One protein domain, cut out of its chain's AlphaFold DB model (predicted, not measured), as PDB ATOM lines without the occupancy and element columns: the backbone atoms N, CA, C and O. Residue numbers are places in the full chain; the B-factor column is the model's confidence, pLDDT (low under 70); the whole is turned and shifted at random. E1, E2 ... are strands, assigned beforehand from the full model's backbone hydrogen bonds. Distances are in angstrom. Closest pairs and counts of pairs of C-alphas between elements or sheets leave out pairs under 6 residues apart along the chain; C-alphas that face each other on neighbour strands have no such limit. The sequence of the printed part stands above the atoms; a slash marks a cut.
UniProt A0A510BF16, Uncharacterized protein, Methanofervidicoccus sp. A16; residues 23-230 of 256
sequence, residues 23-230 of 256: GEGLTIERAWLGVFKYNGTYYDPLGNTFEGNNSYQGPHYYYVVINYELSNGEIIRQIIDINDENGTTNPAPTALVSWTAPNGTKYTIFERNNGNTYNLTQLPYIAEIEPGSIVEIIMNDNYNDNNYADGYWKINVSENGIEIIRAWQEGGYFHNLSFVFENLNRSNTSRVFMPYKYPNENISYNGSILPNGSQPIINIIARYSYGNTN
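What this domain is: This is residues 23 to 230 of the 256 residues of an uncharacterized protein of Methanofervidicoccus sp. A16 (UniProt A0A510BF16). Two twisted sheets lie face to face as a sandwich, one in the order E8-E1-E2-E3-E12-E13 and one in the order E5-E4-E9-E10-E11-E14-E15, the strands of the one at 8 degrees to those of the other. A small hairpin, E6 and E7, turns off from E5 beside E4, and residues 38 to 61 loop over the outer face of the six-stranded sheet. The printed part has 208 residues with no named helix and fifteen named strands, E1 to E15 along the chain; the class is all strand, and the sheets are antiparallel. The whole is compact, with a radius of gyration of the C-alphas of 16.4 A, and rounded, spanning 50 by 40 by 35 A.

How they stand to each other: E1, residues 28 to 37, E2, residues 62 to 70, and E3, residues 75 to 83, form a meander, each strand the antiparallel neighbour of the one before; within hydrogen-bond range are N 32 and O 67, 2.8 A, and N 68 and O 76, 2.8 A. E4, residues 94 to 100, and E5, residues 106 to 108, an edge strand, form a hairpin, with N 107 and O 99 at 2.8 A. E5 runs on into E6, residues 110 to 113, at 67 degrees, and E6 forms a hairpin with E7, residues 116 to 119, with N 111 and O 118 at 2.9 A. E8, residues 125 to 129, is an edge strand and neighbour of E1, with N 33 and O 127 at 2.8 A. E9, residues 134 to 139, E10, residues 151 to 158, and E11, residues 161 to 169, form a second meander, with N 135 and O 155 at 2.8 A and N 163 and O 156 at 2.9 A; E9 also neighbours E4, with N 98 and O 136 at 3.0 A. E12, residues 176 to 183, neighbours E3, with N 79 and O 180 at 3.0 A, and forms a hairpin with E13, residues 189 to 193, with N 181 and O 190 at 2.8 A. E14, residues 201 to 209, neighbours E11, with N 164 and O 207 at 2.8 A, and forms a hairpin with E15, residues 217 to 225, with N 206 and O 219 at 2.9 A. The facing parts of the two large sheets are 10.5 A centre to centre.

Where its parts are: E1 runs 26.6 A from C-alpha 28 at (-45.883, -19.436, -23.642), E2 26.5 A and E3 25.4 A. E11 bends by 68 degrees at residue 166. E15 bends by 53 degrees at residue 221 and ends at C-alpha 225 at (-14.566, -26.435, -4.435).

The domain as a whole: The C-alphas farthest apart, those of Gly 23 and Asn 114, are 51.3 A apart. The printed part has no cut; the links E1 to E2 and E9 to E10 are long. Mean pLDDT of the printed part is 85.8, and residues 141 to 149 and 226 to 230 are among those under 70.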
ATOM      1  N   GLY A  23     -48.085  -4.042 -23.735       41.81
ATOM      2  CA  GLY A  23     -48.347  -5.237 -24.499       41.81
ATOM      3  C   GLY A  23     -48.443  -6.284 -23.421       41.81
ATOM      4  O   GLY A  23     -47.521  -6.383 -22.603       41.81
ATOM      5  N   GLU A  24     -49.607  -6.920 -23.325       54.41
ATOM      6  CA  GLU A  24     -49.778  -8.099 -22.495       54.41
ATOM      7  C   GLU A  24     -48.493  -8.912 -22.645       54.41
ATOM      8  O   GLU A  24     -48.019  -9.121 -23.769       54.41
ATOM      9  N   GLY A  25     -47.814  -9.157 -21.519       74.12
ATOM     10  CA  GLY A  25     -46.506  -9.798 -21.560       74.12
ATOM     11  C   GLY A  25     -46.643 -11.063 -22.394       74.12
ATOM     12  O   GLY A  25     -47.608 -11.792 -22.193       74.12
ATOM     13  N   LEU A  26     -45.749 -11.273 -23.367       87.69
ATOM     14  CA  LEU A  26     -45.796 -12.490 -24.179       87.69
ATOM     15  C   LEU A  26     -45.892 -13.695 -23.243       87.69
ATOM     16  O   LEU A  26     -45.212 -13.725 -22.219       87.69
ATOM     17  N   THR A  27     -46.743 -14.649 -23.582       92.88
ATOM     18  CA  THR A  27     -46.948 -15.875 -22.812       92.88
ATOM     19  C   THR A  27     -46.529 -17.064 -23.652       92.88
ATOM     20  O   THR A  27     -46.580 -17.001 -24.877       92.88
ATOM     21  N   ILE A  28     -46.075 -18.134 -23.007       94.94
ATOM     22  CA  ILE A  28     -45.883 -19.436 -23.642       94.94
ATOM     23  C   ILE A  28     -47.244 -20.129 -23.671       94.94
ATOM     24  O   ILE A  28     -47.771 -20.483 -22.620       94.94
ATOM     25  N   GLU A  29     -47.789 -20.335 -24.866       94.94
ATOM     26  CA  GLU A  29     -49.075 -21.010 -25.069       94.94
ATOM     27  C   GLU A  29     -48.887 -22.521 -25.204       94.94
ATOM     28  O   GLU A  29     -49.667 -23.317 -24.680       94.94
ATOM     29  N   ARG A  30     -47.831 -22.933 -25.915       95.81
ATOM     30  CA  ARG A  30     -47.520 -24.342 -26.179       95.81
ATOM     31  C   ARG A  30     -46.022 -24.569 -26.130       95.81
ATOM     32  O   ARG A  30     -45.232 -23.671 -26.422       95.81
ATOM     33  N   ALA A  31     -45.623 -25.783 -25.781       97.56
ATOM     34  CA  ALA A  31     -44.232 -26.184 -25.837       97.56
ATOM     35  C   ALA A  31     -44.096 -27.626 -26.320       97.56
ATOM     36  O   ALA A  31     -44.971 -28.458 -26.099       97.56
ATOM     37  N   TRP A  32     -42.974 -27.937 -26.961       98.12
ATOM     38  CA  TRP A  32     -42.651 -29.288 -27.406       98.12
ATOM     39  C   TRP A  32     -41.259 -29.663 -26.945       98.12
ATOM     40  O   TRP A  32     -40.304 -28.932 -27.193       98.12
ATOM     41  N   LEU A  33     -41.147 -30.820 -26.305       97.25
ATOM     42  CA  LEU A  33     -39.889 -31.438 -25.919       97.25
ATOM     43  C   LEU A  33     -39.512 -32.488 -26.960       97.25
ATOM     44  O   LEU A  33     -40.301 -33.385 -27.261       97.25
ATOM     45  N   GLY A  34     -38.288 -32.404 -27.465       96.56
ATOM     46  CA  GLY A  34     -37.709 -33.394 -28.359       96.56
ATOM     47  C   GLY A  34     -36.396 -33.926 -27.813       96.56
ATOM     48  O   GLY A  34     -35.549 -33.166 -27.343       96.56
ATOM     49  N   VAL A  35     -36.233 -35.239 -27.902       94.75
ATOM     50  CA  VAL A  35     -34.996 -35.951 -27.598       94.75
ATOM     51  C   VAL A  35     -34.595 -36.763 -28.813       94.75
ATOM     52  O   VAL A  35     -35.358 -37.594 -29.313       94.75
ATOM     53  N   PHE A  36     -33.364 -36.559 -29.257       92.75
ATOM     54  CA  PHE A  36     -32.870 -37.098 -30.513       92.75
ATOM     55  C   PHE A  36     -31.512 -37.758 -30.326       92.75
ATOM     56  O   PHE A  36     -30.730 -37.361 -29.467       92.75
ATOM     57  N   LYS A  37     -31.210 -38.742 -31.175       90.12
ATOM     58  CA  LYS A  37     -29.848 -39.245 -31.365       90.12
ATOM     59  C   LYS A  37     -29.217 -38.500 -32.535       90.12
ATOM     60  O   LYS A  37     -29.812 -38.471 -33.612       90.12
ATOM     61  N   TYR A  38     -28.028 -37.933 -32.349       88.69
ATOM     62  CA  TYR A  38     -27.318 -37.297 -33.456       88.69
ATOM     63  C   TYR A  38     -26.915 -38.340 -34.505       88.69
ATOM     64  O   TYR A  38     -26.344 -39.383 -34.184       88.69
ATOM     65  N   ASN A  39     -27.253 -38.063 -35.763       88.25
ATOM     66  CA  ASN A  39     -27.034 -38.948 -36.909       88.25
ATOM     67  C   ASN A  39     -26.364 -38.229 -38.096       88.25
ATOM     68  O   ASN A  39     -26.415 -38.731 -39.216       88.25
ATOM     69  N   GLY A  40     -25.765 -37.060 -37.855       88.56
ATOM     70  CA  GLY A  40     -25.225 -36.167 -38.887       88.56
ATOM     71  C   GLY A  40     -26.040 -34.885 -39.074       88.56
ATOM     72  O   GLY A  40     -25.473 -33.873 -39.469       88.56
ATOM     73  N   THR A  41     -27.324 -34.894 -38.700       92.50
ATOM     74  CA  THR A  41     -28.226 -33.737 -38.815       92.50
ATOM     75  C   THR A  41     -28.928 -33.469 -37.485       92.50
ATOM     76  O   THR A  41     -29.323 -34.405 -36.782       92.50
ATOM     77  N   TYR A  42     -29.094 -32.192 -37.130       94.31
ATOM     78  CA  TYR A  42     -29.895 -31.796 -35.974       94.31
ATOM     79  C   TYR A  42     -31.344 -31.522 -36.370       94.31
ATOM     80  O   TYR A  42     -31.608 -30.937 -37.420       94.31
ATOM     81  N   TYR A  43     -32.267 -31.952 -35.513       95.94
ATOM     82  CA  TYR A  43     -33.708 -31.835 -35.684       95.94
ATOM     83  C   TYR A  43     -34.339 -31.230 -34.437       95.94
ATOM     84  O   TYR A  43     -33.876 -31.470 -33.322       95.94
ATOM     85  N   ASP A  44     -35.407 -30.464 -34.623       96.69
ATOM     86  CA  ASP A  44     -36.246 -29.987 -33.531       96.69
ATOM     87  C   ASP A  44     -37.575 -30.774 -33.449       96.69
ATOM     88  O   ASP A  44     -37.905 -31.552 -34.352       96.69
ATOM     89  N   PRO A  45     -38.357 -30.613 -32.365       96.94
ATOM     90  CA  PRO A  45     -39.619 -31.326 -32.151       96.94
ATOM     91  C   PRO A  45     -40.705 -30.992 -33.184       96.94
ATOM     92  O   PRO A  45     -41.703 -31.703 -33.269       96.94
ATOM     93  N   LEU A  46     -40.525 -29.919 -33.960       96.62
ATOM     94  CA  LEU A  46     -41.435 -29.493 -35.022       96.62
ATOM     95  C   LEU A  46     -41.017 -30.037 -36.398       96.62
ATOM     96  O   LEU A  46     -41.677 -29.762 -37.397       96.62
ATOM     97  N   GLY A  47     -39.936 -30.824 -36.457       95.50
ATOM     98  CA  GLY A  47     -39.427 -31.444 -37.677       95.50
ATOM     99  C   GLY A  47     -38.501 -30.551 -38.502       95.50
ATOM    100  O   GLY A  47     -38.121 -30.941 -39.607       95.50
ATOM    101  N   ASN A  48     -38.107 -29.378 -37.995       95.19
ATOM    102  CA  ASN A  48     -37.140 -28.524 -38.678       95.19
ATOM    103  C   ASN A  48     -35.724 -29.064 -38.484       95.19
ATOM    104  O   ASN A  48     -35.396 -29.610 -37.431       95.19
ATOM    105  N   THR A  49     -34.869 -28.836 -39.477       95.81
ATOM    106  CA  THR A  49     -33.424 -29.047 -39.336       95.81
ATOM    107  C   THR A  49     -32.731 -27.755 -38.926       95.81
ATOM    108  O   THR A  49     -33.270 -26.664 -39.137       95.81
ATOM    109  N   PHE A  50     -31.554 -27.869 -38.314       94.50
ATOM    110  CA  PHE A  50     -30.732 -26.712 -37.975       94.50
ATOM    111  C   PHE A  50     -29.243 -27.044 -37.921       94.50
ATOM    112  O   PHE A  50     -28.850 -28.203 -37.783       94.50
ATOM    113  N   GLU A  51     -28.427 -26.002 -38.048       91.75
ATOM    114  CA  GLU A  51     -26.976 -26.107 -37.956       91.75
ATOM    115  C   GLU A  51     -26.535 -26.205 -36.497       91.75
ATOM    116  O   GLU A  51     -27.083 -25.554 -35.607       91.75
ATOM    117  N   GLY A  52     -25.496 -26.995 -36.265       87.69
ATOM    118  CA  GLY A  52     -24.905 -27.165 -34.950       87.69
ATOM    119  C   GLY A  52     -23.409 -27.390 -35.051       87.69
ATOM    120  O   GLY A  52     -22.882 -27.730 -36.108       87.69
ATOM    121  N   ASN A  53     -22.726 -27.204 -33.930       86.62
ATOM    122  CA  ASN A  53     -21.308 -27.505 -33.813       86.62
ATOM    123  C   ASN A  53     -21.158 -28.749 -32.961       86.62
ATOM    124  O   ASN A  53     -21.817 -28.869 -31.930       86.62
ATOM    125  N   ASN A  54     -20.274 -29.649 -33.374       81.50
ATOM    126  CA  ASN A  54     -20.012 -30.846 -32.607       81.50
ATOM    127  C   ASN A  54     -18.515 -31.058 -32.402       81.50
ATOM    128  O   ASN A  54     -17.828 -31.572 -33.286       81.50
ATOM    129  N   SER A  55     -18.032 -30.680 -31.220       81.88
ATOM    130  CA  SER A  55     -16.653 -30.953 -30.809       81.88
ATOM    131  C   SER A  55     -16.501 -32.326 -30.137       81.88
ATOM    132  O   SER A  55     -15.377 -32.771 -29.920       81.88
ATOM    133  N   TYR A  56     -17.603 -33.040 -29.859       73.81
ATOM    134  CA  TYR A  56     -17.582 -34.364 -29.233       73.81
ATOM    135  C   TYR A  56     -17.997 -35.476 -30.200       73.81
ATOM    136  O   TYR A  56     -19.056 -35.464 -30.828       73.81
ATOM    137  N   GLN A  57     -17.187 -36.522 -30.282       66.44
ATOM    138  CA  GLN A  57     -17.500 -37.696 -31.089       66.44
ATOM    139  C   GLN A  57     -17.744 -38.880 -30.162       66.44
ATOM    140  O   GLN A  57     -16.889 -39.203 -29.348       66.44
ATOM    141  N   GLY A  58     -18.905 -39.528 -30.283       68.88
ATOM    142  CA  GLY A  58     -19.241 -40.681 -29.452       68.88
ATOM    143  C   GLY A  58     -20.517 -41.399 -29.906       68.88
ATOM    144  O   GLY A  58     -21.408 -40.782 -30.497       68.88
ATOM    145  N   PRO A  59     -20.645 -42.714 -29.638       71.81
ATOM    146  CA  PRO A  59     -21.786 -43.522 -30.085       71.81
ATOM    147  C   PRO A  59     -23.103 -43.209 -29.348       71.81
ATOM    148  O   PRO A  59     -24.181 -43.607 -29.814       71.81
ATOM    149  N   HIS A  60     -23.020 -42.498 -28.220       74.44
ATOM    150  CA  HIS A  60     -24.125 -42.183 -27.311       74.44
ATOM    151  C   HIS A  60     -24.495 -40.697 -27.315       74.44
ATOM    152  O   HIS A  60     -24.902 -40.154 -26.301       74.44
ATOM    153  N   TYR A  61     -24.379 -40.025 -28.459       82.06
ATOM    154  CA  TYR A  61     -24.755 -38.620 -28.553       82.06
ATOM    155  C   TYR A  61     -26.277 -38.457 -28.650       82.06
ATOM    156  O   TYR A  61     -26.860 -38.553 -29.737       82.06
ATOM    157  N   TYR A  62     -26.913 -38.165 -27.519       87.62
ATOM    158  CA  TYR A  62     -28.305 -37.725 -27.458       87.62
ATOM    159  C   TYR A  62     -28.383 -36.243 -27.121       87.62
ATOM    160  O   TYR A  62     -27.563 -35.760 -26.353       87.62
ATOM    161  N   TYR A  63     -29.354 -35.520 -27.668       90.19
ATOM    162  CA  TYR A  63     -29.549 -34.099 -27.382       90.19
ATOM    163  C   TYR A  63     -31.022 -33.766 -27.163       90.19
ATOM    164  O   TYR A  63     -31.914 -34.444 -27.685       90.19
ATOM    165  N   VAL A  64     -31.252 -32.705 -26.390       93.19
ATOM    166  CA  VAL A  64     -32.575 -32.157 -26.080       93.19
ATOM    167  C   VAL A  64     -32.777 -30.840 -26.809       93.19
ATOM    168  O   VAL A  64     -31.900 -29.976 -26.812       93.19
ATOM    169  N   VAL A  65     -33.971 -30.675 -27.365       96.25
ATOM    170  CA  VAL A  65     -34.466 -29.410 -27.907       96.25
ATOM    171  C   VAL A  65     -35.846 -29.154 -27.320       96.25
ATOM    172  O   VAL A  65     -36.664 -30.075 -27.250       96.25
ATOM    173  N   ILE A  66     -36.114 -27.920 -26.899       96.88
ATOM    174  CA  ILE A  66     -37.457 -27.505 -26.479       96.88
ATOM    175  C   ILE A  66     -37.897 -26.343 -27.358       96.88
ATOM    176  O   ILE A  66     -37.196 -25.341 -27.437       96.88
ATOM    177  N   ASN A  67     -39.050 -26.459 -28.009       97.62
ATOM    178  CA  ASN A  67     -39.655 -25.351 -28.742       97.62
ATOM    179  C   ASN A  67     -40.789 -24.755 -27.907       97.62
ATOM    180  O   ASN A  67     -41.553 -25.503 -27.306       97.62
ATOM    181  N   TYR A  68     -40.916 -23.432 -27.909       96.12
ATOM    182  CA  TYR A  68     -41.972 -22.678 -27.235       96.12
ATOM    183  C   TYR A  68     -42.733 -21.852 -28.268       96.12
ATOM    184  O   TYR A  68     -42.111 -21.057 -28.964       96.12
ATOM    185  N   GLU A  69     -44.048 -22.015 -28.366       95.88
ATOM    186  CA  GLU A  69     -44.921 -21.110 -29.118       95.88
ATOM    187  C   GLU A  69     -45.424 -20.016 -28.176       95.88
ATOM    188  O   GLU A  69     -46.015 -20.294 -27.129       95.88
ATOM    189  N   LEU A  70     -45.149 -18.768 -28.542       94.50
ATOM    190  CA  LEU A  70     -45.572 -17.587 -27.808       94.50
ATOM    191  C   LEU A  70     -46.964 -17.130 -28.263       94.50
ATOM    192  O   LEU A  70     -47.369 -17.386 -29.394       94.50
ATOM    193  N   SER A  71     -47.669 -16.363 -27.432       94.50
ATOM    194  CA  SER A  71     -49.023 -15.854 -27.724       94.50
ATOM    195  C   SER A  71     -49.143 -14.961 -28.961       94.50
ATOM    196  O   SER A  71     -50.237 -14.753 -29.481       94.50
ATOM    197  N   ASN A  72     -48.026 -14.458 -29.485       91.94
ATOM    198  CA  ASN A  72     -47.973 -13.731 -30.753       91.94
ATOM    199  C   ASN A  72     -47.683 -14.631 -31.975       91.94
ATOM    200  O   ASN A  72     -47.455 -14.107 -33.068       91.94
ATOM    201  N   GLY A  73     -47.670 -15.956 -31.798       92.88
ATOM    202  CA  GLY A  73     -47.383 -16.958 -32.826       92.88
ATOM    203  C   GLY A  73     -45.896 -17.168 -33.125       92.88
ATOM    204  O   GLY A  73     -45.562 -17.902 -34.056       92.88
ATOM    205  N   GLU A  74     -44.988 -16.517 -32.393       93.06
ATOM    206  CA  GLU A  74     -43.553 -16.755 -32.554       93.06
ATOM    207  C   GLU A  74     -43.123 -18.065 -31.898       93.06
ATOM    208  O   GLU A  74     -43.572 -18.400 -30.807       93.06
ATOM    209  N   ILE A  75     -42.192 -18.773 -32.530       95.12
ATOM    210  CA  ILE A  75     -41.633 -20.022 -32.034       95.12
ATOM    211  C   ILE A  75     -40.187 -19.782 -31.619       95.12
ATOM    212  O   ILE A  75     -39.352 -19.376 -32.428       95.12
ATOM    213  N   ILE A  76     -39.885 -20.067 -30.358       95.06
ATOM    214  CA  ILE A  76     -38.540 -20.000 -29.797       95.06
ATOM    215  C   ILE A  76     -38.014 -21.418 -29.606       95.06
ATOM    216  O   ILE A  76     -38.574 -22.191 -28.835       95.06
ATOM    217  N   ARG A  77     -36.915 -21.755 -30.275       95.81
ATOM    218  CA  ARG A  77     -36.162 -22.985 -30.041       95.81
ATOM    219  C   ARG A  77     -35.127 -22.746 -28.949       95.81
ATOM    220  O   ARG A  77     -34.276 -21.870 -29.084       95.81
ATOM    221  N   GLN A  78     -35.166 -23.561 -27.906       94.94
ATOM    222  CA  GLN A  78     -34.128 -23.660 -26.894       94.94
ATOM    223  C   GLN A  78     -33.245 -24.879 -27.145       94.94
ATOM    224  O   GLN A  78     -33.725 -26.012 -27.221       94.94
ATOM    225  N   ILE A  79     -31.941 -24.632 -27.158       93.44
ATOM    226  CA  ILE A  79     -30.890 -25.648 -27.124       93.44
ATOM    227  C   ILE A  79     -29.875 -25.317 -26.029       93.44
ATOM    228  O   ILE A  79     -29.808 -24.191 -25.528       93.44
ATOM    229  N   ILE A  80     -29.097 -26.317 -25.630       91.00
ATOM    230  CA  ILE A  80     -28.008 -26.160 -24.666       91.00
ATOM    231  C   ILE A  80     -26.707 -26.092 -25.455       91.00
ATOM    232  O   ILE A  80     -26.456 -26.972 -26.265       91.00
ATOM    233  N   ASP A  81     -25.882 -25.082 -25.210       90.69
ATOM    234  CA  ASP A  81     -24.533 -24.992 -25.768       90.69
ATOM    235  C   ASP A  81     -23.495 -25.090 -24.651       90.69
ATOM    236  O   ASP A  81     -23.656 -24.470 -23.592       90.69
ATOM    237  N   ILE A  82     -22.436 -25.853 -24.907       87.31
ATOM    238  CA  ILE A  82     -21.280 -26.023 -24.032       87.31
ATOM    239  C   ILE A  82     -20.024 -25.602 -24.777       87.31
ATOM    240  O   ILE A  82     -19.772 -26.043 -25.895       87.31
ATOM    241  N   ASN A  83     -19.195 -24.814 -24.099       85.94
ATOM    242  CA  ASN A  83     -17.829 -24.550 -24.515       85.94
ATOM    243  C   ASN A  83     -16.834 -24.987 -23.429       85.94
ATOM    244  O   ASN A  83     -16.930 -24.528 -22.284       85.94
ATOM    245  N   ASP A  84     -15.880 -25.840 -23.799       79.69
ATOM    246  CA  ASP A  84     -14.817 -26.370 -22.935       79.69
ATOM    247  C   ASP A  84     -13.447 -26.412 -23.659       79.69
ATOM    248  O   ASP A  84     -13.252 -25.730 -24.666       79.69
ATOM    249  N   GLU A  85     -12.470 -27.170 -23.140       77.44
ATOM    250  CA  GLU A  85     -11.146 -27.345 -23.774       77.44
ATOM    251  C   GLU A  85     -11.192 -28.079 -25.120       77.44
ATOM    252  O   GLU A  85     -10.301 -27.887 -25.949       77.44
ATOM    253  N   ASN A  86     -12.207 -28.915 -25.344       76.38
ATOM    254  CA  ASN A  86     -12.368 -29.687 -26.573       76.38
ATOM    255  C   ASN A  86     -13.062 -28.873 -27.671       76.38
ATOM    256  O   ASN A  86     -12.944 -29.215 -28.847       76.38
ATOM    257  N   GLY A  87     -13.744 -27.784 -27.306       82.75
ATOM    258  CA  GLY A  87     -14.325 -26.820 -28.228       82.75
ATOM    259  C   GLY A  87     -15.761 -26.457 -27.864       82.75
ATOM    260  O   GLY A  87     -16.160 -26.490 -26.703       82.75
ATOM    261  N   THR A  88     -16.535 -26.079 -28.879       85.56
ATOM    262  CA  THR A  88     -17.954 -25.729 -28.742       85.56
ATOM    263  C   THR A  88     -18.832 -26.873 -29.237       85.56
ATOM    264  O   THR A  88     -18.616 -27.390 -30.339       85.56
ATOM    265  N   THR A  89     -19.855 -27.225 -28.462       86.31
ATOM    266  CA  THR A  89     -20.847 -28.232 -28.832       86.31
ATOM    267  C   THR A  89     -22.264 -27.714 -28.614       86.31
ATOM    268  O   THR A  89     -22.699 -27.492 -27.484       86.31
ATOM    269  N   ASN A  90     -23.007 -27.614 -29.716       89.69
ATOM    270  CA  ASN A  90     -24.338 -27.039 -29.793       89.69
ATOM    271  C   ASN A  90     -25.210 -27.818 -30.798       89.69
ATOM    272  O   ASN A  90     -24.945 -27.710 -31.997       89.69
ATOM    273  N   PRO A  91     -26.253 -28.550 -30.369       89.56
ATOM    274  CA  PRO A  91     -26.684 -28.767 -28.992       89.56
ATOM    275  C   PRO A  91     -25.761 -29.735 -28.243       89.56
ATOM    276  O   PRO A  91     -25.425 -30.793 -28.765       89.56
ATOM    277  N   ALA A  92     -25.407 -29.411 -27.005       87.25
ATOM    278  CA  ALA A  92     -24.649 -30.262 -26.099       87.25
ATOM    279  C   ALA A  92     -25.348 -31.608 -25.824       87.25
ATOM    280  O   ALA A  92     -26.585 -31.663 -25.783       87.25
ATOM    281  N   PRO A  93     -24.586 -32.694 -25.606       83.12
ATOM    282  CA  PRO A  93     -25.163 -33.995 -25.322       83.12
ATOM    283  C   PRO A  93     -25.781 -34.063 -23.913       83.12
ATOM    284  O   PRO A  93     -25.238 -33.583 -22.916       83.12
ATOM    285  N   THR A  94     -26.932 -34.716 -23.827       79.81
ATOM    286  CA  THR A  94     -27.756 -34.883 -22.623       79.81
ATOM    287  C   THR A  94     -28.246 -36.326 -22.567       79.81
ATOM    288  O   THR A  94     -28.748 -36.799 -23.582       79.81
ATOM    289  N   ALA A  95     -28.182 -37.026 -21.429       65.12
ATOM    290  CA  ALA A  95     -28.803 -38.360 -21.354       65.12
ATOM    291  C   ALA A  95     -30.121 -38.352 -20.663       65.12
ATOM    292  O   ALA A  95     -31.060 -38.895 -21.203       65.12
ATOM    293  N   LEU A  96     -30.163 -37.950 -19.393       72.12
ATOM    294  CA  LEU A  96     -31.319 -38.303 -18.592       72.12
ATOM    295  C   LEU A  96     -32.294 -37.172 -18.761       72.12
ATOM    296  O   LEU A  96     -32.113 -36.084 -18.221       72.12
ATOM    297  N   VAL A  97     -33.297 -37.463 -19.569       84.19
ATOM    298  CA  VAL A  97     -34.415 -36.579 -19.801       84.19
ATOM    299  C   VAL A  97     -35.634 -37.251 -19.208       84.19
ATOM    300  O   VAL A  97     -35.954 -38.406 -19.503       84.19
ATOM    301  N   SER A  98     -36.319 -36.526 -18.344       92.88
ATOM    302  CA  SER A  98     -37.674 -36.866 -17.945       92.88
ATOM    303  C   SER A  98     -38.485 -35.593 -17.845       92.88
ATOM    304  O   SER A  98     -37.923 -34.506 -17.710       92.88
ATOM    305  N   TRP A  99     -39.800 -35.706 -17.915       96.06
ATOM    306  CA  TRP A  99     -40.658 -34.564 -17.655       96.06
ATOM    307  C   TRP A  99     -41.887 -34.975 -16.863       96.06
ATOM    308  O   TRP A  99     -42.314 -36.127 -16.889       96.06
ATOM    309  N   THR A 100     -42.416 -34.037 -16.092       97.25
ATOM    310  CA  THR A 100     -43.621 -34.213 -15.287       97.25
ATOM    311  C   THR A 100     -44.679 -33.252 -15.796       97.25
ATOM    312  O   THR A 100     -44.434 -32.047 -15.814       97.25
ATOM    313  N   ALA A 101     -45.823 -33.782 -16.218       96.69
ATOM    314  CA  ALA A 101     -46.974 -32.984 -16.625       96.69
ATOM    315  C   ALA A 101     -47.575 -32.222 -15.426       96.69
ATOM    316  O   ALA A 101     -47.364 -32.641 -14.281       96.69
ATOM    317  N   PRO A 102     -48.392 -31.174 -15.647       95.44
ATOM    318  CA  PRO A 102     -49.009 -30.411 -14.556       95.44
ATOM    319  C   PRO A 102     -49.859 -31.273 -13.609       95.44
ATOM    320  O   PRO A 102     -49.949 -31.003 -12.414       95.44
ATOM    321  N   ASN A 103     -50.439 -32.365 -14.122       94.94
ATOM    322  CA  ASN A 103     -51.207 -33.334 -13.336       94.94
ATOM    323  C   ASN A 103     -50.344 -34.286 -12.474       94.94
ATOM    324  O   ASN A 103     -50.887 -35.162 -11.802       94.94
ATOM    325  N   GLY A 104     -49.014 -34.147 -12.503       95.81
ATOM    326  CA  GLY A 104     -48.065 -34.964 -11.747       95.81
ATOM    327  C   GLY A 104     -47.609 -36.252 -12.441       95.81
ATOM    328  O   GLY A 104     -46.772 -36.968 -11.892       95.81
ATOM    329  N   THR A 105     -48.109 -36.562 -13.641       97.25
ATOM    330  CA  THR A 105     -47.674 -37.746 -14.402       97.25
ATOM    331  C   THR A 105     -46.237 -37.559 -14.878       97.25
ATOM    332  O   THR A 105     -45.947 -36.606 -15.599       97.25
ATOM    333  N   LYS A 106     -45.342 -38.477 -14.496       96.12
ATOM    334  CA  LYS A 106     -43.931 -38.460 -14.900       96.12
ATOM    335  C   LYS A 106     -43.686 -39.364 -16.108       96.12
ATOM    336  O   LYS A 106     -44.067 -40.531 -16.105       96.12
ATOM    337  N   TYR A 107     -42.971 -38.831 -17.088       94.81
ATOM    338  CA  TYR A 107     -42.516 -39.515 -18.290       94.81
ATOM    339  C   TYR A 107     -40.992 -39.600 -18.256       94.81
ATOM    340  O   TYR A 107     -40.299 -38.585 -18.322       94.81
ATOM    341  N   THR A 108     -40.469 -40.814 -18.131       92.31
ATOM    342  CA  THR A 108     -39.027 -41.075 -18.074       92.31
ATOM    343  C   THR A 108     -38.559 -41.602 -19.425       92.31
ATOM    344  O   THR A 108     -39.032 -42.647 -19.865       92.31
ATOM    345  N   ILE A 109     -37.636 -40.890 -20.078       91.25
ATOM    346  CA  ILE A 109     -37.161 -41.249 -21.427       91.25
ATOM    347  C   ILE A 109     -35.922 -42.148 -21.350       91.25
ATOM    348  O   ILE A 109     -35.721 -43.029 -22.187       91.25
ATOM    349  N   PHE A 110     -35.125 -41.974 -20.296       86.88
ATOM    350  CA  PHE A 110     -33.913 -42.740 -20.043       86.88
ATOM    351  C   PHE A 110     -33.817 -43.156 -18.579       86.88
ATOM    352  O   PHE A 110     -34.271 -42.438 -17.688       86.88
ATOM    353  N   GLU A 111     -33.157 -44.279 -18.329       84.56
ATOM    354  CA  GLU A 111     -32.785 -44.733 -16.992       84.56
ATOM    355  C   GLU A 111     -31.271 -44.824 -16.838       84.56
ATOM    356  O   GLU A 111     -30.554 -45.087 -17.805       84.56
ATOM    357  N   ARG A 112     -30.785 -44.652 -15.605       78.25
ATOM    358  CA  ARG A 112     -29.391 -44.920 -15.246       78.25
ATOM    359  C   ARG A 112     -29.320 -46.165 -14.378       78.25
ATOM    360  O   ARG A 112     -29.958 -46.225 -13.330       78.25
ATOM    361  N   ASN A 113     -28.510 -47.130 -14.791       79.69
ATOM    362  CA  ASN A 113     -28.276 -48.367 -14.061       79.69
ATOM    363  C   ASN A 113     -26.789 -48.737 -14.127       79.69
ATOM    364  O   ASN A 113     -26.207 -48.795 -15.210       79.69
ATOM    365  N   ASN A 114     -26.173 -48.978 -12.966       80.06
ATOM    366  CA  ASN A 114     -24.750 -49.315 -12.827       80.06
ATOM    367  C   ASN A 114     -23.805 -48.339 -13.555       80.06
ATOM    368  O   ASN A 114     -22.869 -48.760 -14.226       80.06
ATOM    369  N   GLY A 115     -24.072 -47.033 -13.453       71.94
ATOM    370  CA  GLY A 115     -23.270 -45.986 -14.101       71.94
ATOM    371  C   GLY A 115     -23.625 -45.724 -15.567       71.94
ATOM    372  O   GLY A 115     -23.349 -44.634 -16.050       71.94
ATOM    373  N   ASN A 116     -24.332 -46.641 -16.223       77.25
ATOM    374  CA  ASN A 116     -24.690 -46.554 -17.636       77.25
ATOM    375  C   ASN A 116     -26.103 -46.004 -17.833       77.25
ATOM    376  O   ASN A 116     -26.993 -46.262 -17.020       77.25
ATOM    377  N   THR A 117     -26.326 -45.316 -18.949       79.69
ATOM    378  CA  THR A 117     -27.644 -44.805 -19.347       79.69
ATOM    379  C   THR A 117     -28.249 -45.615 -20.489       79.69
ATOM    380  O   THR A 117     -27.591 -45.857 -21.506       79.69
ATOM    381  N   TYR A 118     -29.519 -45.991 -20.334       82.06
ATOM    382  CA  TYR A 118     -30.303 -46.753 -21.301       82.06
ATOM    383  C   TYR A 118     -31.579 -46.001 -21.681       82.06
ATOM    384  O   TYR A 118     -32.204 -45.348 -20.846       82.06
ATOM    385  N   ASN A 119     -31.980 -46.114 -22.945       86.06
ATOM    386  CA  ASN A 119     -33.208 -45.501 -23.438       86.06
ATOM    387  C   ASN A 119     -34.385 -46.400 -23.045       86.06
ATOM    388  O   ASN A 119     -34.404 -47.579 -23.401       86.06
ATOM    389  N   LEU A 120     -35.374 -45.841 -22.356       87.69
ATOM    390  CA  LEU A 120     -36.630 -46.529 -22.044       87.69
ATOM    391  C   LEU A 120     -37.674 -46.352 -23.146       87.69
ATOM    392  O   LEU A 120     -38.607 -47.144 -23.262       87.69
ATOM    393  N   THR A 121     -37.530 -45.299 -23.949       87.44
ATOM    394  CA  THR A 121     -38.440 -44.961 -25.044       87.44
ATOM    395  C   THR A 121     -37.705 -44.971 -26.381       87.44
ATOM    396  O   THR A 121     -36.496 -44.738 -26.452       87.44
ATOM    397  N   GLN A 122     -38.433 -45.251 -27.464       89.94
ATOM    398  CA  GLN A 122     -37.885 -45.164 -28.814       89.94
ATOM    399  C   GLN A 122     -37.529 -43.710 -29.152       89.94
ATOM    400  O   GLN A 122     -38.291 -42.796 -28.844       89.94
ATOM    401  N   LEU A 123     -36.378 -43.513 -29.802       90.56
ATOM    402  CA  LEU A 123     -35.944 -42.211 -30.304       90.56
ATOM    403  C   LEU A 123     -36.231 -42.078 -31.817       90.56
ATOM    404  O   LEU A 123     -36.080 -43.072 -32.535       90.56
ATOM    405  N   PRO A 124     -36.587 -40.877 -32.316       93.88
ATOM    406  CA  PRO A 124     -36.754 -39.641 -31.551       93.88
ATOM    407  C   PRO A 124     -37.992 -39.685 -30.648       93.88
ATOM    408  O   PRO A 124     -39.038 -40.197 -31.040       93.88
ATOM    409  N   TYR A 125     -37.857 -39.146 -29.439       95.50
ATOM    410  CA  TYR A 125     -38.989 -38.924 -28.547       95.50
ATOM    411  C   TYR A 125     -39.449 -37.482 -28.724       95.50
ATOM    412  O   TYR A 125     -38.648 -36.566 -28.557       95.50
ATOM    413  N   ILE A 126     -40.718 -37.288 -29.070       97.06
ATOM    414  CA  ILE A 126     -41.326 -35.971 -29.256       97.06
ATOM    415  C   ILE A 126     -42.627 -35.948 -28.464       97.06
ATOM    416  O   ILE A 126     -43.452 -36.852 -28.600       97.06
ATOM    417  N   ALA A 127     -42.805 -34.915 -27.648       96.62
ATOM    418  CA  ALA A 127     -44.029 -34.692 -26.897       96.62
ATOM    419  C   ALA A 127     -44.369 -33.204 -26.860       96.62
ATOM    420  O   ALA A 127     -43.494 -32.367 -26.639       96.62
ATOM    421  N   GLU A 128     -45.647 -32.883 -27.034       97.62
ATOM    422  CA  GLU A 128     -46.182 -31.599 -26.590       97.62
ATOM    423  C   GLU A 128     -46.258 -31.618 -25.059       97.62
ATOM    424  O   GLU A 128     -46.760 -32.580 -24.472       97.62
ATOM    425  N   ILE A 129     -45.709 -30.588 -24.419       96.38
ATOM    426  CA  ILE A 129     -45.712 -30.415 -22.968       96.38
ATOM    427  C   ILE A 129     -46.484 -29.139 -22.630       96.38
ATOM    428  O   ILE A 129     -46.236 -28.069 -23.185       96.38
ATOM    429  N   GLU A 130     -47.448 -29.257 -21.727       92.81
ATOM    430  CA  GLU A 130     -48.294 -28.135 -21.316       92.81
ATOM    431  C   GLU A 130     -47.502 -27.152 -20.438       92.81
ATOM    432  O   GLU A 130     -46.648 -27.595 -19.653       92.81
ATOM    433  N   PRO A 131     -47.793 -25.838 -20.486       93.75
ATOM    434  CA  PRO A 131     -47.370 -24.921 -19.434       93.75
ATOM    435  C   PRO A 131     -47.738 -25.460 -18.038       93.75
ATOM    436  O   PRO A 131     -48.806 -26.024 -17.815       93.75
ATOM    437  N   GLY A 132     -46.815 -25.329 -17.092       93.31
ATOM    438  CA  GLY A 132     -46.803 -26.008 -15.795       93.31
ATOM    439  C   GLY A 132     -45.990 -27.311 -15.770       93.31
ATOM    440  O   GLY A 132     -45.805 -27.887 -14.697       93.31
ATOM    441  N   SER A 133     -45.497 -27.789 -16.919       97.00
ATOM    442  CA  SER A 133     -44.639 -28.976 -16.981       97.00
ATOM    443  C   SER A 133     -43.237 -28.706 -16.435       97.00
ATOM    444  O   SER A 133     -42.650 -27.643 -16.634       97.00
ATOM    445  N   ILE A 134     -42.651 -29.724 -15.809       97.06
ATOM    446  CA  ILE A 134     -41.275 -29.692 -15.310       97.06
ATOM    447  C   ILE A 134     -40.426 -30.651 -16.133       97.06
ATOM    448  O   ILE A 134     -40.668 -31.854 -16.097       97.06
ATOM    449  N   VAL A 135     -39.401 -30.142 -16.811       96.00
ATOM    450  CA  VAL A 135     -38.407 -30.935 -17.544       96.00
ATOM    451  C   VAL A 135     -37.150 -31.085 -16.692       96.00
ATOM    452  O   VAL A 135     -36.605 -30.106 -16.188       96.00
ATOM    453  N   GLU A 136     -36.678 -32.311 -16.521       94.25
ATOM    454  CA  GLU A 136     -35.439 -32.647 -15.822       94.25
ATOM    455  C   GLU A 136     -34.419 -33.146 -16.847       94.25
ATOM    456  O   GLU A 136     -34.690 -34.119 -17.551       94.25
ATOM    457  N   ILE A 137     -33.265 -32.481 -16.931       91.06
ATOM    458  CA  ILE A 137     -32.191 -32.769 -17.890       91.06
ATOM    459  C   ILE A 137     -30.899 -33.019 -17.117       91.06
ATOM    460  O   ILE A 137     -30.542 -32.205 -16.268       91.06
ATOM    461  N   ILE A 138     -30.179 -34.097 -17.436       86.94
ATOM    462  CA  ILE A 138     -28.832 -34.374 -16.912       86.94
ATOM    463  C   ILE A 138     -27.803 -34.365 -18.044       86.94
ATOM    464  O   ILE A 138     -27.995 -35.008 -19.083       86.94
ATOM    465  N   MET A 139     -26.706 -33.644 -17.813       81.69
ATOM    466  CA  MET A 139     -25.572 -33.518 -18.727       81.69
ATOM    467  C   MET A 139     -24.753 -34.806 -18.801       81.69
ATOM    468  O   MET A 139     -24.601 -35.515 -17.803       81.69
ATOM    469  N   ASN A 140     -24.186 -35.080 -19.974       75.44
ATOM    470  CA  ASN A 140     -23.114 -36.065 -20.107       75.44
ATOM    471  C   ASN A 140     -21.796 -35.472 -19.607       75.44
ATOM    472  O   ASN A 140     -21.583 -34.271 -19.759       75.44
ATOM    473  N   ASP A 141     -20.916 -36.308 -19.058       63.84
ATOM    474  CA  ASP A 141     -19.533 -35.919 -18.742       63.84
ATOM    475  C   ASP A 141     -18.633 -35.837 -19.999       63.84
ATOM    476  O   ASP A 141     -17.450 -35.505 -19.915       63.84
ATOM    477  N   ASN A 142     -19.218 -36.063 -21.182       60.41
ATOM    478  CA  ASN A 142     -18.628 -35.927 -22.513       60.41
ATOM    479  C   ASN A 142     -17.444 -36.863 -22.770       60.41
ATOM    480  O   ASN A 142     -16.683 -36.654 -23.720       60.41
ATOM    481  N   TYR A 143     -17.285 -37.908 -21.958       58.91
ATOM    482  CA  TYR A 143     -16.325 -38.966 -22.223       58.91
ATOM    483  C   TYR A 143     -16.973 -40.060 -23.083       58.91
ATOM    484  O   TYR A 143     -18.187 -40.109 -23.228       58.91
ATOM    485  N   ASN A 144     -16.176 -40.928 -23.718       63.66
ATOM    486  CA  ASN A 144     -16.611 -41.979 -24.665       63.66
ATOM    487  C   ASN A 144     -17.524 -43.079 -24.061       63.66
ATOM    488  O   ASN A 144     -17.552 -44.216 -24.537       63.66
ATOM    489  N   ASP A 145     -18.256 -42.768 -23.004       63.25
ATOM    490  CA  ASP A 145     -19.160 -43.638 -22.288       63.25
ATOM    491  C   ASP A 145     -20.595 -43.076 -22.300       63.25
ATOM    492  O   ASP A 145     -20.969 -42.203 -23.087       63.25
ATOM    493  N   ASN A 146     -21.459 -43.693 -21.504       64.56
ATOM    494  CA  ASN A 146     -22.834 -43.275 -21.299       64.56
ATOM    495  C   ASN A 146     -23.094 -42.968 -19.816       64.56
ATOM    496  O   ASN A 146     -24.183 -43.272 -19.306       64.56
ATOM    497  N   ASN A 147     -22.105 -42.378 -19.142       65.50
ATOM    498  CA  ASN A 147     -22.192 -41.888 -17.779       65.50
ATOM    499  C   ASN A 147     -22.631 -40.415 -17.778       65.50
ATOM    500  O   ASN A 147     -22.023 -39.545 -18.386       65.50
ATOM    501  N   TYR A 148     -23.756 -40.117 -17.130       66.12
ATOM    502  CA  TYR A 148     -24.350 -38.778 -17.171       66.12
ATOM    503  C   TYR A 148     -24.638 -38.321 -15.753       66.12
ATOM    504  O   TYR A 148     -25.545 -38.835 -15.086       66.12
ATOM    505  N   ALA A 149     -23.793 -37.411 -15.277       67.44
ATOM    506  CA  ALA A 149     -23.846 -36.888 -13.922       67.44
ATOM    507  C   ALA A 149     -23.245 -35.484 -13.770       67.44
ATOM    508  O   ALA A 149     -23.294 -34.967 -12.670       67.44
ATOM    509  N   ASP A 150     -22.718 -34.843 -14.814       77.19
ATOM    510  CA  ASP A 150     -21.905 -33.621 -14.641       77.19
ATOM    511  C   ASP A 150     -22.732 -32.332 -14.521       77.19
ATOM    512  O   ASP A 150     -22.225 -31.249 -14.220       77.19
ATOM    513  N   GLY A 151     -24.046 -32.430 -14.692       84.38
ATOM    514  CA  GLY A 151     -24.956 -31.332 -14.420       84.38
ATOM    515  C   GLY A 151     -26.403 -31.777 -14.443       84.38
ATOM    516  O   GLY A 151     -26.747 -32.764 -15.087       84.38
ATOM    517  N   TYR A 152     -27.255 -31.034 -13.751       89.38
ATOM    518  CA  TYR A 152     -28.692 -31.259 -13.697       89.38
ATOM    519  C   TYR A 152     -29.427 -29.929 -13.796       89.38
ATOM    520  O   TYR A 152     -29.118 -28.972 -13.080       89.38
ATOM    521  N   TRP A 153     -30.464 -29.902 -14.627       91.25
ATOM    522  CA  TRP A 153     -31.394 -28.789 -14.745       91.25
ATOM    523  C   TRP A 153     -32.810 -29.279 -14.551       91.25
ATOM    524  O   TRP A 153     -33.275 -30.172 -15.252       91.25
ATOM    525  N   LYS A 154     -33.510 -28.622 -13.634       93.81
ATOM    526  CA  LYS A 154     -34.956 -28.710 -13.508       93.81
ATOM    527  C   LYS A 154     -35.555 -27.435 -14.077       93.81
ATOM    528  O   LYS A 154     -35.418 -26.372 -13.474       93.81
ATOM    529  N   ILE A 155     -36.163 -27.543 -15.247       94.88
ATOM    530  CA  ILE A 155     -36.750 -26.439 -15.996       94.88
ATOM    531  C   ILE A 155     -38.262 -26.503 -15.808       94.88
ATOM    532  O   ILE A 155     -38.911 -27.429 -16.284       94.88
ATOM    533  N   ASN A 156     -38.820 -25.534 -15.094       95.81
ATOM    534  CA  ASN A 156     -40.258 -25.317 -15.032       95.81
ATOM    535  C   ASN A 156     -40.669 -24.480 -16.245       95.81
ATOM    536  O   ASN A 156     -40.224 -23.340 -16.380       95.81
ATOM    537  N   VAL A 157     -41.478 -25.051 -17.133       96.00
ATOM    538  CA  VAL A 157     -42.041 -24.347 -18.286       96.00
ATOM    539  C   VAL A 157     -43.371 -23.765 -17.845       96.00
ATOM    540  O   VAL A 157     -44.294 -24.521 -17.591       96.00
ATOM    541  N   SER A 158     -43.484 -22.446 -17.735       94.31
ATOM    542  CA  SER A 158     -44.714 -21.756 -17.326       94.31
ATOM    543  C   SER A 158     -45.217 -20.829 -18.429       94.31
ATOM    544  O   SER A 158     -44.461 -20.458 -19.323       94.31
ATOM    545  N   GLU A 159     -46.465 -20.379 -18.325       93.31
ATOM    546  CA  GLU A 159     -47.018 -19.369 -19.239       93.31
ATOM    547  C   GLU A 159     -46.168 -18.089 -19.255       93.31
ATOM    548  O   GLU A 159     -45.992 -17.466 -20.291       93.31
ATOM    549  N   ASN A 160     -45.563 -17.715 -18.124       90.75
ATOM    550  CA  ASN A 160     -44.790 -16.476 -17.993       90.75
ATOM    551  C   ASN A 160     -43.307 -16.628 -18.368       90.75
ATOM    552  O   ASN A 160     -42.526 -15.699 -18.154       90.75
ATOM    553  N   GLY A 161     -42.899 -17.787 -18.889       91.62
ATOM    554  CA  GLY A 161     -41.509 -18.095 -19.212       91.62
ATOM    555  C   GLY A 161     -41.003 -19.361 -18.550       91.62
ATOM    556  O   GLY A 161     -41.771 -20.184 -18.054       91.62
ATOM    557  N   ILE A 162     -39.684 -19.505 -18.528       93.88
ATOM    558  CA  ILE A 162     -39.035 -20.674 -17.943       93.88
ATOM    559  C   ILE A 162     -38.296 -20.309 -16.660       93.88
ATOM    560  O   ILE A 162     -37.633 -19.271 -16.561       93.88
ATOM    561  N   GLU A 163     -38.375 -21.200 -15.680       94.06
ATOM    562  CA  GLU A 163     -37.625 -21.099 -14.435       94.06
ATOM    563  C   GLU A 163     -36.666 -22.276 -14.313       94.06
ATOM    564  O   GLU A 163     -37.028 -23.434 -14.513       94.06
ATOM    565  N   ILE A 164     -35.428 -21.979 -13.941       92.44
ATOM    566  CA  ILE A 164     -34.412 -22.969 -13.614       92.44
ATOM    567  C   ILE A 164     -34.414 -23.128 -12.097       92.44
ATOM    568  O   ILE A 164     -34.140 -22.173 -11.365       92.44
ATOM    569  N   ILE A 165     -34.712 -24.335 -11.623       89.75
ATOM    570  CA  ILE A 165     -34.902 -24.631 -10.205       89.75
ATOM    571  C   ILE A 165     -33.776 -25.537  -9.719       89.75
ATOM    572  O   ILE A 165     -33.697 -26.699 -10.101       89.75
ATOM    573  N   ARG A 166     -32.942 -25.036  -8.806       85.19
ATOM    574  CA  ARG A 166     -31.860 -25.795  -8.155       85.19
ATOM    575  C   ARG A 166     -31.006 -26.565  -9.164       85.19
ATOM    576  O   ARG A 166     -30.657 -27.723  -8.925       85.19
ATOM    577  N   ALA A 167     -30.693 -25.924 -10.286       90.19
ATOM    578  CA  ALA A 167     -29.752 -26.497 -11.224       90.19
ATOM    579  C   ALA A 167     -28.388 -26.604 -10.560       90.19
ATOM    580  O   ALA A 167     -28.037 -25.763  -9.724       90.19
ATOM    581  N   TRP A 168     -27.627 -27.621 -10.934       88.44
ATOM    582  CA  TRP A 168     -26.257 -27.775 -10.485       88.44
ATOM    583  C   TRP A 168     -25.354 -28.269 -11.608       88.44
ATOM    584  O   TRP A 168     -25.813 -28.886 -12.562       88.44
ATOM    585  N   GLN A 169     -24.070 -27.946 -11.496       87.06
ATOM    586  CA  GLN A 169     -22.996 -28.428 -12.360       87.06
ATOM    587  C   GLN A 169     -21.877 -28.960 -11.456       87.06
ATOM    588  O   GLN A 169     -21.558 -28.308 -10.457       87.06
ATOM    589  N   GLU A 170     -21.307 -30.114 -11.793       79.56
ATOM    590  CA  GLU A 170     -20.223 -30.795 -11.070       79.56
ATOM    591  C   GLU A 170     -19.244 -31.470 -12.045       79.56
ATOM    592  O   GLU A 170     -19.342 -31.279 -13.254       79.56
ATOM    593  N   GLY A 171     -18.227 -32.172 -11.533       72.56
ATOM    594  CA  GLY A 171     -17.288 -32.965 -12.343       72.56
ATOM    595  C   GLY A 171     -15.869 -32.389 -12.443       72.56
ATOM    596  O   GLY A 171     -15.563 -31.318 -11.905       72.56
ATOM    597  N   GLY A 172     -14.986 -33.099 -13.144       64.75
ATOM    598  CA  GLY A 172     -13.553 -32.776 -13.229       64.75
ATOM    599  C   GLY A 172     -13.186 -31.669 -14.223       64.75
ATOM    600  O   GLY A 172     -12.153 -31.027 -14.047       64.75
ATOM    601  N   TYR A 173     -14.024 -31.407 -15.228       68.50
ATOM    602  CA  TYR A 173     -13.750 -30.437 -16.295       68.50
ATOM    603  C   TYR A 173     -14.352 -29.061 -15.998       68.50
ATOM    604  O   TYR A 173     -15.273 -28.940 -15.192       68.50
ATOM    605  N   PHE A 174     -13.843 -28.000 -16.624       72.94
ATOM    606  CA  PHE A 174     -14.576 -26.734 -16.627       72.94
ATOM    607  C   PHE A 174     -15.665 -26.760 -17.697       72.94
ATOM    608  O   PHE A 174     -15.496 -27.382 -18.745       72.94
ATOM    609  N   HIS A 175     -16.756 -26.035 -17.458       76.19
ATOM    610  CA  HIS A 175     -17.829 -25.887 -18.437       76.19
ATOM    611  C   HIS A 175     -18.298 -24.435 -18.480       76.19
ATOM    612  O   HIS A 175     -18.605 -23.827 -17.449       76.19
ATOM    613  N   ASN A 176     -18.374 -23.881 -19.690       84.81
ATOM    614  CA  ASN A 176     -19.129 -22.667 -19.955       84.81
ATOM    615  C   ASN A 176     -20.418 -23.047 -20.681       84.81
ATOM    616  O   ASN A 176     -20.420 -23.267 -21.892       84.81
ATOM    617  N   LEU A 177     -21.497 -23.164 -19.913       87.69
ATOM    618  CA  LEU A 177     -22.796 -23.577 -20.416       87.69
ATOM    619  C   LEU A 177     -23.700 -22.373 -20.656       87.69
ATOM    620  O   LEU A 177     -23.747 -21.423 -19.869       87.69
ATOM    621  N   SER A 178     -24.483 -22.438 -21.724       90.12
ATOM    622  CA  SER A 178     -25.532 -21.463 -21.983       90.12
ATOM    623  C   SER A 178     -26.775 -22.111 -22.565       90.12
ATOM    624  O   SER A 178     -26.692 -23.094 -23.298       90.12
ATOM    625  N   PHE A 179     -27.931 -21.532 -22.261       91.81
ATOM    626  CA  PHE A 179     -29.148 -21.810 -23.013       91.81
ATOM    627  C   PHE A 179     -29.233 -20.824 -24.170       91.81
ATOM    628  O   PHE A 179     -29.134 -19.609 -23.975       91.81
ATOM    629  N   VAL A 180     -29.372 -21.356 -25.378       92.88
ATOM    630  CA  VAL A 180     -29.486 -20.588 -26.614       92.88
ATOM    631  C   VAL A 180     -30.946 -20.602 -27.031       92.88
ATOM    632  O   VAL A 180     -31.524 -21.673 -27.180       92.88
ATOM    633  N   PHE A 181     -31.520 -19.415 -27.211       92.75
ATOM    634  CA  PHE A 181     -32.899 -19.204 -27.636       92.75
ATOM    635  C   PHE A 181     -32.893 -18.586 -29.027       92.75
ATOM    636  O   PHE A 181     -32.566 -17.408 -29.194       92.75
ATOM    637  N   GLU A 182     -33.236 -19.388 -30.020       93.19
ATOM    638  CA  GLU A 182     -33.361 -18.979 -31.410       93.19
ATOM    639  C   GLU A 182     -34.834 -18.741 -31.731       93.19
ATOM    640  O   GLU A 182     -35.669 -19.622 -31.539       93.19
ATOM    641  N   ASN A 183     -35.170 -17.551 -32.217       92.44
ATOM    642  CA  ASN A 183     -36.497 -17.309 -32.760       92.44
ATOM    643  C   ASN A 183     -36.548 -17.890 -34.182       92.44
ATOM    644  O   ASN A 183     -35.703 -17.582 -35.011       92.44
ATOM    645  N   LEU A 184     -37.509 -18.760 -34.477       91.56
ATOM    646  CA  LEU A 184     -37.599 -19.401 -35.794       91.56
ATOM    647  C   LEU A 184     -38.312 -18.518 -36.824       91.56
ATOM    648  O   LEU A 184     -38.141 -18.693 -38.027       91.56
ATOM    649  N   ASN A 185     -39.100 -17.548 -36.361       91.75
ATOM    650  CA  ASN A 185     -39.818 -16.598 -37.209       91.75
ATOM    651  C   ASN A 185     -38.994 -15.336 -37.501       91.75
ATOM    652  O   ASN A 185     -39.296 -14.604 -38.445       91.75
ATOM    653  N   ARG A 186     -37.964 -15.058 -36.695       83.69
ATOM    654  CA  ARG A 186     -37.067 -13.902 -36.812       83.69
ATOM    655  C   ARG A 186     -35.633 -14.383 -36.696       83.69
ATOM    656  O   ARG A 186     -35.337 -15.084 -35.752       83.69
ATOM    657  N   SER A 187     -34.714 -13.935 -37.547       79.69
ATOM    658  CA  SER A 187     -33.282 -14.287 -37.459       79.69
ATOM    659  C   SER A 187     -32.567 -13.638 -36.258       79.69
ATOM    660  O   SER A 187     -31.607 -12.888 -36.420       79.69
ATOM    661  N   ASN A 188     -33.070 -13.873 -35.049       86.81
ATOM    662  CA  ASN A 188     -32.547 -13.378 -33.790       86.81
ATOM    663  C   ASN A 188     -32.277 -14.559 -32.858       86.81
ATOM    664  O   ASN A 188     -33.126 -15.430 -32.658       86.81
ATOM    665  N   THR A 189     -31.107 -14.532 -32.240       89.38
ATOM    666  CA  THR A 189     -30.658 -15.530 -31.280       89.38
ATOM    667  C   THR A 189     -30.240 -14.796 -30.017       89.38
ATOM    668  O   THR A 189     -29.412 -13.888 -30.061       89.38
ATOM    669  N   SER A 190     -30.792 -15.201 -28.880       90.00
ATOM    670  CA  SER A 190     -30.326 -14.756 -27.570       90.00
ATOM    671  C   SER A 190     -29.662 -15.908 -26.828       90.00
ATOM    672  O   SER A 190     -29.912 -17.083 -27.098       90.00
ATOM    673  N   ARG A 191     -28.764 -15.571 -25.907       91.19
ATOM    674  CA  ARG A 191     -27.987 -16.551 -25.158       91.19
ATOM    675  C   ARG A 191     -27.984 -16.175 -23.690       91.19
ATOM    676  O   ARG A 191     -27.600 -15.066 -23.328       91.19
ATOM    677  N   VAL A 192     -28.406 -17.115 -22.857       90.19
ATOM    678  CA  VAL A 192     -28.397 -16.979 -21.405       90.19
ATOM    679  C   VAL A 192     -27.229 -17.788 -20.873       90.19
ATOM    680  O   VAL A 192     -27.248 -19.017 -20.905       90.19
ATOM    681  N   PHE A 193     -26.195 -17.092 -20.413       90.44
ATOM    682  CA  PHE A 193     -25.019 -17.724 -19.830       90.44
ATOM    683  C   PHE A 193     -25.327 -18.209 -18.418       90.44
ATOM    684  O   PHE A 193     -25.827 -17.455 -17.581       90.44
ATOM    685  N   MET A 194     -25.016 -19.474 -18.159       88.94
ATOM    686  CA  MET A 194     -25.079 -20.038 -16.821       88.94
ATOM    687  C   MET A 194     -23.807 -19.685 -16.047       88.94
ATOM    688  O   MET A 194     -22.801 -19.294 -16.643       88.94
ATOM    689  N   PRO A 195     -23.822 -19.792 -14.707       88.06
ATOM    690  CA  PRO A 195     -22.634 -19.519 -13.922       88.06
ATOM    691  C   PRO A 195     -21.474 -20.412 -14.358       88.06
ATOM    692  O   PRO A 195     -21.619 -21.630 -14.440       88.06
ATOM    693  N   TYR A 196     -20.322 -19.789 -14.599       84.62
ATOM    694  CA  TYR A 196     -19.101 -20.492 -14.969       84.62
ATOM    695  C   TYR A 196     -18.653 -21.445 -13.852       84.62
ATOM    696  O   TYR A 196     -18.573 -21.032 -12.683       84.62
ATOM    697  N   LYS A 197     -18.330 -22.689 -14.217       85.56
ATOM    698  CA  LYS A 197     -17.865 -23.740 -13.305       85.56
ATOM    699  C   LYS A 197     -16.390 -24.057 -13.560       85.56
ATOM    700  O   LYS A 197     -16.014 -24.421 -14.674       85.56
ATOM    701  N   TYR A 198     -15.564 -23.922 -12.525       82.69
ATOM    702  CA  TYR A 198     -14.154 -24.317 -12.546       82.69
ATOM    703  C   TYR A 198     -13.994 -25.842 -12.392       82.69
ATOM    704  O   TYR A 198     -14.922 -26.522 -11.948       82.69
ATOM    705  N   PRO A 199     -12.817 -26.406 -12.715       80.31
ATOM    706  CA  PRO A 199     -12.512 -27.804 -12.411       80.31
ATOM    707  C   PRO A 199     -12.666 -28.099 -10.912       80.31
ATOM    708  O   PRO A 199     -12.269 -27.283 -10.077       80.31
ATOM    709  N   ASN A 200     -13.189 -29.281 -10.565       79.12
ATOM    710  CA  ASN A 200     -13.386 -29.734  -9.177       79.12
ATOM    711  C   ASN A 200     -14.292 -28.820  -8.334       79.12
ATOM    712  O   ASN A 200     -14.136 -28.709  -7.113       79.12
ATOM    713  N   GLU A 201     -15.234 -28.147  -8.983       82.25
ATOM    714  CA  GLU A 201     -16.195 -27.268  -8.344       82.25
ATOM    715  C   GLU A 201     -17.626 -27.736  -8.588       82.25
ATOM    716  O   GLU A 201     -17.986 -28.111  -9.700       82.25
ATOM    717  N   ASN A 202     -18.448 -27.622  -7.551       85.88
ATOM    718  CA  ASN A 202     -19.886 -27.780  -7.631       85.88
ATOM    719  C   ASN A 202     -20.532 -26.408  -7.494       85.88
ATOM    720  O   ASN A 202     -20.340 -25.713  -6.490       85.88
ATOM    721  N   ILE A 203     -21.332 -26.023  -8.479       88.50
ATOM    722  CA  ILE A 203     -22.139 -24.806  -8.423       88.50
ATOM    723  C   ILE A 203     -23.611 -25.160  -8.507       88.50
ATOM    724  O   ILE A 203     -24.000 -25.976  -9.331       88.50
ATOM    725  N   SER A 204     -24.431 -24.519  -7.676       90.19
ATOM    726  CA  SER A 204     -25.885 -24.566  -7.791       90.19
ATOM    727  C   SER A 204     -26.480 -23.175  -7.957       90.19
ATOM    728  O   SER A 204     -25.974 -22.194  -7.401       90.19
ATOM    729  N   TYR A 205     -27.550 -23.073  -8.737       90.88
ATOM    730  CA  TYR A 205     -28.185 -21.803  -9.070       90.88
ATOM    731  C   TYR A 205     -29.665 -21.963  -9.426       90.88
ATOM    732  O   TYR A 205     -30.142 -23.042  -9.781       90.88
ATOM    733  N   ASN A 206     -30.385 -20.851  -9.324       91.00
ATOM    734  CA  ASN A 206     -31.721 -20.672  -9.876       91.00
ATOM    735  C   ASN A 206     -31.665 -19.673 -11.028       91.00
ATOM    736  O   ASN A 206     -30.750 -18.848 -11.096       91.00
ATOM    737  N   GLY A 207     -32.681 -19.690 -11.880       90.56
ATOM    738  CA  GLY A 207     -32.824 -18.691 -12.924       90.56
ATOM    739  C   GLY A 207     -34.265 -18.455 -13.340       90.56
ATOM    740  O   GLY A 207     -35.111 -19.319 -13.140       90.56
ATOM    741  N   SER A 208     -34.533 -17.298 -13.931       91.38
ATOM    742  CA  SER A 208     -35.780 -17.010 -14.633       91.38
ATOM    743  C   SER A 208     -35.481 -16.332 -15.964       91.38
ATOM    744  O   SER A 208     -34.634 -15.439 -16.058       91.38
ATOM    745  N   ILE A 209     -36.156 -16.797 -17.009       89.38
ATOM    746  CA  ILE A 209     -36.003 -16.301 -18.374       89.38
ATOM    747  C   ILE A 209     -37.409 -16.010 -18.889       89.38
ATOM    748  O   ILE A 209     -38.245 -16.910 -18.990       89.38
ATOM    749  N   LEU A 210     -37.672 -14.733 -19.164       86.31
ATOM    750  CA  LEU A 210     -38.983 -14.266 -19.597       86.31
ATOM    751  C   LEU A 210     -39.119 -14.365 -21.127       86.31
ATOM    752  O   LEU A 210     -38.167 -14.064 -21.851       86.31
ATOM    753  N   PRO A 211     -40.310 -14.707 -21.640       81.25
ATOM    754  CA  PRO A 211     -40.574 -14.903 -23.069       81.25
ATOM    755  C   PRO A 211     -40.544 -13.591 -23.861       81.25
ATOM    756  O   PRO A 211     -40.337 -13.589 -25.069       81.25
ATOM    757  N   ASN A 212     -40.695 -12.451 -23.186       75.31
ATOM    758  CA  ASN A 212     -40.646 -11.123 -23.795       75.31
ATOM    759  C   ASN A 212     -39.221 -10.638 -24.139       75.31
ATOM    760  O   ASN A 212     -39.048  -9.476 -24.505       75.31
ATOM    761  N   GLY A 213     -38.200 -11.489 -23.981       71.31
ATOM    762  CA  GLY A 213     -36.802 -11.142 -24.250       71.31
ATOM    763  C   GLY A 213     -36.170 -10.218 -23.204       71.31
ATOM    764  O   GLY A 213     -35.103  -9.654 -23.455       71.31
ATOM    765  N   SER A 214     -36.807 -10.041 -22.041       77.94
ATOM    766  CA  SER A 214     -36.190  -9.333 -20.914       77.94
ATOM    767  C   SER A 214     -34.898 -10.019 -20.478       77.94
ATOM    768  O   SER A 214     -34.707 -11.220 -20.671       77.94
ATOM    769  N   GLN A 215     -34.025  -9.242 -19.837       81.50
ATOM    770  CA  GLN A 215     -32.773  -9.761 -19.299       81.50
ATOM    771  C   GLN A 215     -33.047 -10.936 -18.343       81.50
ATOM    772  O   GLN A 215     -33.848 -10.784 -17.414       81.50
ATOM    773  N   PRO A 216     -32.400 -12.094 -18.553       87.56
ATOM    774  CA  PRO A 216     -32.554 -13.247 -17.682       87.56
ATOM    775  C   PRO A 216     -31.988 -12.938 -16.292       87.56
ATOM    776  O   PRO A 216     -30.990 -12.227 -16.152       87.56
ATOM    777  N   ILE A 217     -32.592 -13.507 -15.252       89.50
ATOM    778  CA  ILE A 217     -32.100 -13.389 -13.877       89.50
ATOM    779  C   ILE A 217     -31.496 -14.729 -13.489       89.50
ATOM    780  O   ILE A 217     -32.206 -15.726 -13.476       89.50
ATOM    781  N   ILE A 218     -30.212 -14.757 -13.132       89.81
ATOM    782  CA  ILE A 218     -29.517 -15.961 -12.663       89.81
ATOM    783  C   ILE A 218     -28.955 -15.696 -11.267       89.81
ATOM    784  O   ILE A 218     -28.183 -14.761 -11.064       89.81
ATOM    785  N   ASN A 219     -29.329 -16.533 -10.301       87.00
ATOM    786  CA  ASN A 219     -28.954 -16.395  -8.898       87.00
ATOM    787  C   ASN A 219     -28.179 -17.627  -8.432       87.00
ATOM    788  O   ASN A 219     -28.736 -18.720  -8.343       87.00
ATOM    789  N   ILE A 220     -26.903 -17.444  -8.093       89.12
ATOM    790  CA  ILE A 220     -26.072 -18.506  -7.515       89.12
ATOM    791  C   ILE A 220     -26.553 -18.790  -6.090       89.12
ATOM    792  O   ILE A 220     -26.634 -17.883  -5.263       89.12
ATOM    793  N   ILE A 221     -26.861 -20.054  -5.809       88.38
ATOM    794  CA  ILE A 221     -27.290 -20.530  -4.489       88.38
ATOM    795  C   ILE A 221     -26.064 -20.900  -3.660       88.38
ATOM    796  O   ILE A 221     -25.926 -20.460  -2.520       88.38
ATOM    797  N   ALA A 222     -25.177 -21.717  -4.227       85.31
ATOM    798  CA  ALA A 222     -23.983 -22.186  -3.546       85.31
ATOM    799  C   ALA A 222     -22.874 -22.543  -4.534       85.31
ATOM    800  O   ALA A 222     -23.131 -22.876  -5.692       85.31
ATOM    801  N   ARG A 223     -21.640 -22.490  -4.040       87.06
ATOM    802  CA  ARG A 223     -20.420 -22.817  -4.770       87.06
ATOM    803  C   ARG A 223     -19.475 -23.539  -3.811       87.06
ATOM    804  O   ARG A 223     -19.209 -23.025  -2.725       87.06
ATOM    805  N   TYR A 224     -19.012 -24.721  -4.195       82.12
ATOM    806  CA  TYR A 224     -18.148 -25.575  -3.384       82.12
ATOM    807  C   TYR A 224     -16.982 -26.065  -4.231       82.12
ATOM    808  O   TYR A 224     -17.208 -26.663  -5.273       82.12
ATOM    809  N   SER A 225     -15.747 -25.865  -3.781       78.12
ATOM    810  CA  SER A 225     -14.566 -26.435  -4.435       78.12
ATOM    811  C   SER A 225     -14.047 -27.615  -3.618       78.12
ATOM    812  O   SER A 225     -13.828 -27.489  -2.409       78.12
ATOM    813  N   TYR A 226     -13.816 -28.757  -4.264       66.44
ATOM    814  CA  TYR A 226     -13.149 -29.888  -3.630       66.44
ATOM    815  C   TYR A 226     -11.694 -29.496  -3.324       66.44
ATOM    816  O   TYR A 226     -10.897 -29.266  -4.230       66.44
ATOM    817  N   GLY A 227     -11.353 -29.379  -2.034       56.28
ATOM    818  CA  GLY A 227      -9.982 -29.121  -1.570       56.28
ATOM    819  C   GLY A 227      -9.696 -27.741  -0.964       56.28
ATOM    820  O   GLY A 227      -8.554 -27.491  -0.590       56.28
ATOM    821  N   ASN A 228     -10.685 -26.851  -0.805       40.94
ATOM    822  CA  ASN A 228     -10.489 -25.596  -0.066       40.94
ATOM    823  C   ASN A 228     -11.769 -25.200   0.693       40.94
ATOM    824  O   ASN A 228     -12.771 -24.825   0.092       40.94
ATOM    825  N   THR A 229     -11.754 -25.284   2.027       38.31
ATOM    826  CA  THR A 229     -12.907 -25.030   2.920       38.31
ATOM    827  C   THR A 229     -13.204 -23.540   3.116       38.31
ATOM    828  O   THR A 229     -13.499 -23.099   4.226       38.31
ATOM    829  N   ASN A 230     -13.119 -22.737   2.059       36.59
ATOM    830  CA  ASN A 230     -13.512 -21.337   2.129       36.59
ATOM    831  C   ASN A 230     -14.968 -21.211   1.697       36.59
ATOM    832  O   ASN A 230     -15.287 -21.085   0.517       36.59
TER     833      ASN A 230